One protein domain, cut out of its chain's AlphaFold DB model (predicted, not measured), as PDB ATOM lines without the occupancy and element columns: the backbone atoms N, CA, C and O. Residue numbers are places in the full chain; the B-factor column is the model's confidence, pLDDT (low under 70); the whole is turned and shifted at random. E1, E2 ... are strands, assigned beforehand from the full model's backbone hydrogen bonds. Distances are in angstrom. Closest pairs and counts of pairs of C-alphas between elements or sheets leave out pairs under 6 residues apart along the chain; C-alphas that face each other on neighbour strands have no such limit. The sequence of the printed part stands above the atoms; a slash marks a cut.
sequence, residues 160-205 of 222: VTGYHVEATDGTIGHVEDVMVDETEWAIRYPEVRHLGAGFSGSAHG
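What this domain is: This is residues 160 to 205 of the 222 residues of the protein "Photosystem reaction center subunit H" of Marivita sp. XM-24bin2 (UniProt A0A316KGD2). A long, twisted hairpin of E2 and E3 makes the longest axis, with short E1 folded back along the first part of E2 and short E4 beside the last part of E3. Together they form one strongly twisted antiparallel sheet, E1 - E2 - E3 - E4. The printed part has 46 residues with four named strands, E1, E2, E3, E4 along the chain, and no named helix; its class is all strand. It is elongated, 36 by 21 by 16 A, and only just loose, close to compact, with a radius of gyration of the C-alphas of 11.6 A.

Where its parts are: Find C-alpha 164 at (-38.966, 45.971, -38.128); there E1 begins, residues 164 to 167. E2, residues 170 to 181, runs 29.0 A and bends by 65 degrees at residue 176. E3, residues 186 to 194, runs 23.8 A. E4, residues 202 to 204, ends at C-alpha 204, (-52.624, 43.202, -36.701).

How they stand to each other: The strands form a meander, each the antiparallel neighbour of the one before. Look first at the hairpin E1 and E2, 112 degrees between directions: N 165 and O 173 are 2.9 A apart, within hydrogen-bond range. In the hairpin E2 and E3, at 144 degrees, N 176 and O 191 are 2.8 A apart. In the hairpin E3 and E4, at 143 degrees, look for N 192 and O 203, 3.1 A apart. Edge strands E1 and E4 are apart.

The domain as a whole: The C-alphas farthest apart are those of Glu 184 and Ala 197, 36.9 A. The printed part has no cut and no long link. Its mean pLDDT is 76.0; you find values under 70 at residues 195 to 205.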
ATOM      1  N   VAL A 160     -42.736  55.211 -40.839       89.94
ATOM      2  CA  VAL A 160     -42.888  53.975 -40.052       89.94
ATOM      3  C   VAL A 160     -43.113  52.734 -40.918       89.94
ATOM      4  O   VAL A 160     -42.938  51.618 -40.425       89.94
ATOM      5  N   THR A 161     -43.483  52.889 -42.195       87.12
ATOM      6  CA  THR A 161     -43.491  51.753 -43.125       87.12
ATOM      7  C   THR A 161     -42.055  51.283 -43.374       87.12
ATOM      8  O   THR A 161     -41.137  52.067 -43.581       87.12
ATOM      9  N   GLY A 162     -41.836  49.972 -43.306       83.94
ATOM     10  CA  GLY A 162     -40.516  49.344 -43.361       83.94
ATOM     11  C   GLY A 162     -39.860  49.111 -41.996       83.94
ATOM     12  O   GLY A 162     -38.847  48.413 -41.932       83.94
ATOM     13  N   TYR A 163     -40.428  49.618 -40.895       85.88
ATOM     14  CA  TYR A 163     -39.875  49.363 -39.560       85.88
ATOM     15  C   TYR A 163     -40.008  47.904 -39.176       85.88
ATOM     16  O   TYR A 163     -41.051  47.291 -39.392       85.88
ATOM     17  N   HIS A 164     -38.950  47.349 -38.587       83.31
ATOM     18  CA  HIS A 164     -38.966  45.971 -38.128       83.31
ATOM     19  C   HIS A 164     -39.801  45.858 -36.859       83.31
ATOM     20  O   HIS A 164     -39.698  46.668 -35.935       83.31
ATOM     21  N   VAL A 165     -40.632  44.824 -36.829       83.00
ATOM     22  CA  VAL A 165     -41.432  44.470 -35.667       83.00
ATOM     23  C   VAL A 165     -40.799  43.247 -35.033       83.00
ATOM     24  O   VAL A 165     -40.655  42.203 -35.674       83.00
ATOM     25  N   GLU A 166     -40.432  43.381 -33.767       78.00
ATOM     26  CA  GLU A 166     -39.863  42.312 -32.957       78.00
ATOM     27  C   GLU A 166     -40.851  41.915 -31.859       78.00
ATOM     28  O   GLU A 166     -41.427  42.762 -31.175       78.00
ATOM     29  N   ALA A 167     -41.053  40.611 -31.703       71.94
ATOM     30  CA  ALA A 167     -41.699  40.012 -30.550       71.94
ATOM     31  C   ALA A 167     -40.635  39.537 -29.558       71.94
ATOM     32  O   ALA A 167     -39.442  39.461 -29.852       71.94
ATOM     33  N   THR A 168     -41.086  39.159 -28.364       70.88
ATOM     34  CA  THR A 168     -40.221  38.587 -27.323       70.88
ATOM     35  C   THR A 168     -39.501  37.307 -27.751       70.88
ATOM     36  O   THR A 168     -38.509  36.941 -27.127       70.88
ATOM     37  N   ASP A 169     -40.007  36.612 -28.771       70.12
ATOM     38  CA  ASP A 169     -39.472  35.362 -29.314       70.12
ATOM     39  C   ASP A 169     -38.749  35.527 -30.665       70.12
ATOM     40  O   ASP A 169     -38.244  34.542 -31.205       70.12
ATOM     41  N   GLY A 170     -38.631  36.753 -31.186       70.25
ATOM     42  CA  GLY A 170     -37.857  37.056 -32.389       70.25
ATOM     43  C   GLY A 170     -38.530  38.049 -33.332       70.25
ATOM     44  O   GLY A 170     -39.578  38.625 -33.048       70.25
ATOM     45  N   THR A 171     -37.901  38.277 -34.484       76.38
ATOM     46  CA  THR A 171     -38.420  39.186 -35.512       76.38
ATOM     47  C   THR A 171     -39.706  38.637 -36.129       76.38
ATOM     48  O   THR A 171     -39.734  37.528 -36.657       76.38
ATOM     49  N   ILE A 172     -40.768  39.443 -36.110       79.19
ATOM     50  CA  ILE A 172     -42.079  39.119 -36.679       79.19
ATOM     51  C   ILE A 172     -42.102  39.440 -38.178       79.19
ATOM     52  O   ILE A 172     -42.631  38.668 -38.982       79.19
ATOM     53  N   GLY A 173     -41.536  40.589 -38.554       86.62
ATOM     54  CA  GLY A 173     -41.593  41.116 -39.912       86.62
ATOM     55  C   GLY A 173     -41.302  42.611 -39.972       86.62
ATOM     56  O   GLY A 173     -40.578  43.130 -39.124       86.62
ATOM     57  N   HIS A 174     -41.883  43.299 -40.954       87.62
ATOM     58  CA  HIS A 174     -41.840  44.759 -41.055       87.62
ATOM     59  C   HIS A 174     -43.242  45.356 -41.192       87.62
ATOM     60  O   HIS A 174     -44.160  44.704 -41.695       87.62
ATOM     61  N   VAL A 175     -43.405  46.597 -40.745       90.88
ATOM     62  CA  VAL A 175     -44.626  47.377 -40.942       90.88
ATOM     63  C   VAL A 175     -44.805  47.616 -42.438       90.88
ATOM     64  O   VAL A 175     -43.949  48.201 -43.091       90.88
ATOM     65  N   GLU A 176     -45.908  47.143 -42.992       93.12
ATOM     66  CA  GLU A 176     -46.292  47.385 -44.379       93.12
ATOM     67  C   GLU A 176     -47.118  48.669 -44.507       93.12
ATOM     68  O   GLU A 176     -47.000  49.391 -45.493       93.12
ATOM     69  N   ASP A 177     -47.964  48.936 -43.513       94.88
ATOM     70  CA  ASP A 177     -48.899  50.056 -43.499       94.88
ATOM     71  C   ASP A 177     -49.368  50.347 -42.069       94.88
ATOM     72  O   ASP A 177     -49.065  49.599 -41.135       94.88
ATOM     73  N   VAL A 178     -50.163  51.399 -41.888       93.62
ATOM     74  CA  VAL A 178     -50.863  51.666 -40.630       93.62
ATOM     75  C   VAL A 178     -52.354  51.856 -40.872       93.62
ATOM     76  O   VAL A 178     -52.772  52.549 -41.798       93.62
ATOM     77  N   MET A 179     -53.175  51.257 -40.011       94.81
ATOM     78  CA  MET A 179     -54.623  51.420 -40.079       94.81
ATOM     79  C   MET A 179     -55.057  52.683 -39.345       94.81
ATOM     80  O   MET A 179     -54.887  52.815 -38.128       94.81
ATOM     81  N   VAL A 180     -55.644  53.593 -40.111       94.75
ATOM     82  CA  VAL A 180     -56.177  54.880 -39.688       94.75
ATOM     83  C   VAL A 180     -57.679  54.754 -39.497       94.75
ATOM     84  O   VAL A 180     -58.413  54.341 -40.392       94.75
ATOM     85  N   ASP A 181     -58.139  55.138 -38.318       92.19
ATOM     86  CA  ASP A 181     -59.539  55.429 -38.062       92.19
ATOM     87  C   ASP A 181     -59.835  56.848 -38.541       92.19
ATOM     88  O   ASP A 181     -59.435  57.799 -37.877       92.19
ATOM     89  N   GLU A 182     -60.514  57.003 -39.672       88.38
ATOM     90  CA  GLU A 182     -60.830  58.317 -40.250       88.38
ATOM     91  C   GLU A 182     -61.920  59.074 -39.482       88.38
ATOM     92  O   GLU A 182     -62.115  60.269 -39.686       88.38
ATOM     93  N   THR A 183     -62.655  58.396 -38.595       87.88
ATOM     94  CA  THR A 183     -63.687  59.055 -37.782       87.88
ATOM     95  C   THR A 183     -63.057  59.810 -36.619       87.88
ATOM     96  O   THR A 183     -63.453  60.931 -36.310       87.88
ATOM     97  N   GLU A 184     -62.067  59.195 -35.973       88.81
ATOM     98  CA  GLU A 184     -61.347  59.787 -34.838       88.81
ATOM     99  C   GLU A 184     -59.963  60.335 -35.224       88.81
ATOM    100  O   GLU A 184     -59.274  60.893 -34.374       88.81
ATOM    101  N   TRP A 185     -59.554  60.165 -36.484       93.38
ATOM    102  CA  TRP A 185     -58.216  60.461 -36.999       93.38
ATOM    103  C   TRP A 185     -57.110  59.942 -36.080       93.38
ATOM    104  O   TRP A 185     -56.285  60.686 -35.554       93.38
ATOM    105  N   ALA A 186     -57.105  58.625 -35.877       92.81
ATOM    106  CA  ALA A 186     -56.150  57.954 -35.006       92.81
ATOM    107  C   ALA A 186     -55.590  56.688 -35.653       92.81
ATOM    108  O   ALA A 186     -56.335  55.883 -36.215       92.81
ATOM    109  N   ILE A 187     -54.283  56.482 -35.511       91.06
ATOM    110  CA  ILE A 187     -53.626  55.222 -35.841       91.06
ATOM    111  C   ILE A 187     -54.066  54.172 -34.821       91.06
ATOM    112  O   ILE A 187     -53.990  54.385 -33.610       91.06
ATOM    113  N   ARG A 188     -54.573  53.034 -35.299       88.94
ATOM    114  CA  ARG A 188     -55.109  51.976 -34.429       88.94
ATOM    115  C   ARG A 188     -54.203  50.779 -34.305       88.94
ATOM    116  O   ARG A 188     -54.141  50.209 -33.220       88.94
ATOM    117  N   TYR A 189     -53.546  50.390 -35.384       86.44
ATOM    118  CA  TYR A 189     -52.589  49.293 -35.391       86.44
ATOM    119  C   TYR A 189     -51.747  49.341 -36.670       86.44
ATOM    120  O   TYR A 189     -52.249  49.784 -37.708       86.44
ATOM    121  N   PRO A 190     -50.484  48.890 -36.618       89.50
ATOM    122  CA  PRO A 190     -49.713  48.624 -37.821       89.50
ATOM    123  C   PRO A 190     -50.239  47.366 -38.522       89.50
ATOM    124  O   PRO A 190     -50.663  46.403 -37.875       89.50
ATOM    125  N   GLU A 191     -50.179  47.368 -39.848       89.94
ATOM    126  CA  GLU A 191     -50.266  46.163 -40.664       89.94
ATOM    127  C   GLU A 191     -48.849  45.613 -40.838       89.94
ATOM    128  O   GLU A 191     -47.969  46.311 -41.338       89.94
ATOM    129  N   VAL A 192     -48.601  44.380 -40.392       87.56
ATOM    130  CA  VAL A 192     -47.260  43.778 -40.414       87.56
ATOM    131  C   VAL A 192     -47.188  42.687 -41.470       87.56
ATOM    132  O   VAL A 192     -47.974  41.735 -41.442       87.56
ATOM    133  N   ARG A 193     -46.197  42.790 -42.359       84.69
ATOM    134  CA  ARG A 193     -45.841  41.742 -43.314       84.69
ATOM    135  C   ARG A 193     -44.782  40.829 -42.714       84.69
ATOM    136  O   ARG A 193     -43.670  41.263 -42.406       84.69
ATOM    137  N   HIS A 194     -45.123  39.552 -42.581       77.12
ATOM    138  CA  HIS A 194     -44.239  38.540 -42.010       77.12
ATOM    139  C   HIS A 194     -43.072  38.155 -42.926       77.12
ATOM    140  O   HIS A 194     -43.204  38.091 -44.149       77.12
ATOM    141  N   LEU A 195     -41.938  37.817 -42.307       64.62
ATOM    142  CA  LEU A 195     -40.766  37.246 -42.971       64.62
ATOM    143  C   LEU A 195     -40.706  35.736 -42.681       64.62
ATOM    144  O   LEU A 195     -40.055  35.301 -41.739       64.62
ATOM    145  N   GLY A 196     -41.408  34.916 -43.468       53.06
ATOM    146  CA  GLY A 196     -41.373  33.458 -43.314       53.06
ATOM    147  C   GLY A 196     -41.793  32.715 -44.580       53.06
ATOM    148  O   GLY A 196     -42.833  33.003 -45.169       53.06
ATOM    149  N   ALA A 197     -40.985  31.741 -45.012       42.47
ATOM    150  CA  ALA A 197     -41.307  30.889 -46.154       42.47
ATOM    151  C   ALA A 197     -42.503  29.978 -45.816       42.47
ATOM    152  O   ALA A 197     -42.368  29.041 -45.034       42.47
ATOM    153  N   GLY A 198     -43.670  30.255 -46.409       41.78
ATOM    154  CA  GLY A 198     -44.849  29.376 -46.351       41.78
ATOM    155  C   GLY A 198     -46.131  29.985 -45.777       41.78
ATOM    156  O   GLY A 198     -47.161  29.320 -45.821       41.78
ATOM    157  N   PHE A 199     -46.115  31.233 -45.299       37.41
ATOM    158  CA  PHE A 199     -47.320  31.950 -44.862       37.41
ATOM    159  C   PHE A 199     -47.419  33.308 -45.566       37.41
ATOM    160  O   PHE A 199     -46.562  34.166 -45.381       37.41
ATOM    161  N   SER A 200     -48.472  33.521 -46.361       35.34
ATOM    162  CA  SER A 200     -48.863  34.856 -46.834       35.34
ATOM    163  C   SER A 200     -50.042  35.346 -45.994       35.34
ATOM    164  O   SER A 200     -51.171  34.892 -46.185       35.34
ATOM    165  N   GLY A 201     -49.796  36.244 -45.046       38.94
ATOM    166  CA  GLY A 201     -50.851  36.878 -44.257       38.94
ATOM    167  C   GLY A 201     -50.329  38.100 -43.512       38.94
ATOM    168  O   GLY A 201     -49.168  38.112 -43.103       38.94
ATOM    169  N   SER A 202     -51.176  39.118 -43.360       42.56
ATOM    170  CA  SER A 202     -50.906  40.294 -42.529       42.56
ATOM    171  C   SER A 202     -51.368  40.028 -41.094       42.56
ATOM    172  O   SER A 202     -52.468  39.505 -40.886       42.56
ATOM    173  N   ALA A 203     -50.555  40.395 -40.103       48.19
ATOM    174  CA  ALA A 203     -50.953  40.386 -38.696       48.19
ATOM    175  C   ALA A 203     -51.233  41.811 -38.203       48.19
ATOM    176  O   ALA A 203     -50.559  42.764 -38.594       48.19
ATOM    177  N   HIS A 204     -52.227  41.940 -37.321       44.56
ATOM    178  CA  HIS A 204     -52.624  43.202 -36.701       44.56
ATOM    179  C   HIS A 204     -52.313  43.131 -35.203       44.56
ATOM    180  O   HIS A 204     -52.925  42.342 -34.482       44.56
ATOM    181  N   GLY A 205     -51.352  43.928 -34.734       42.91
ATOM    182  CA  GLY A 205     -50.990  44.022 -33.315       42.91
ATOM    183  C   GLY A 205     -51.625  45.245 -32.659       42.91
ATOM    184  O   GLY A 205     -51.677  46.313 -33.266       42.91
TER     185      GLY A 205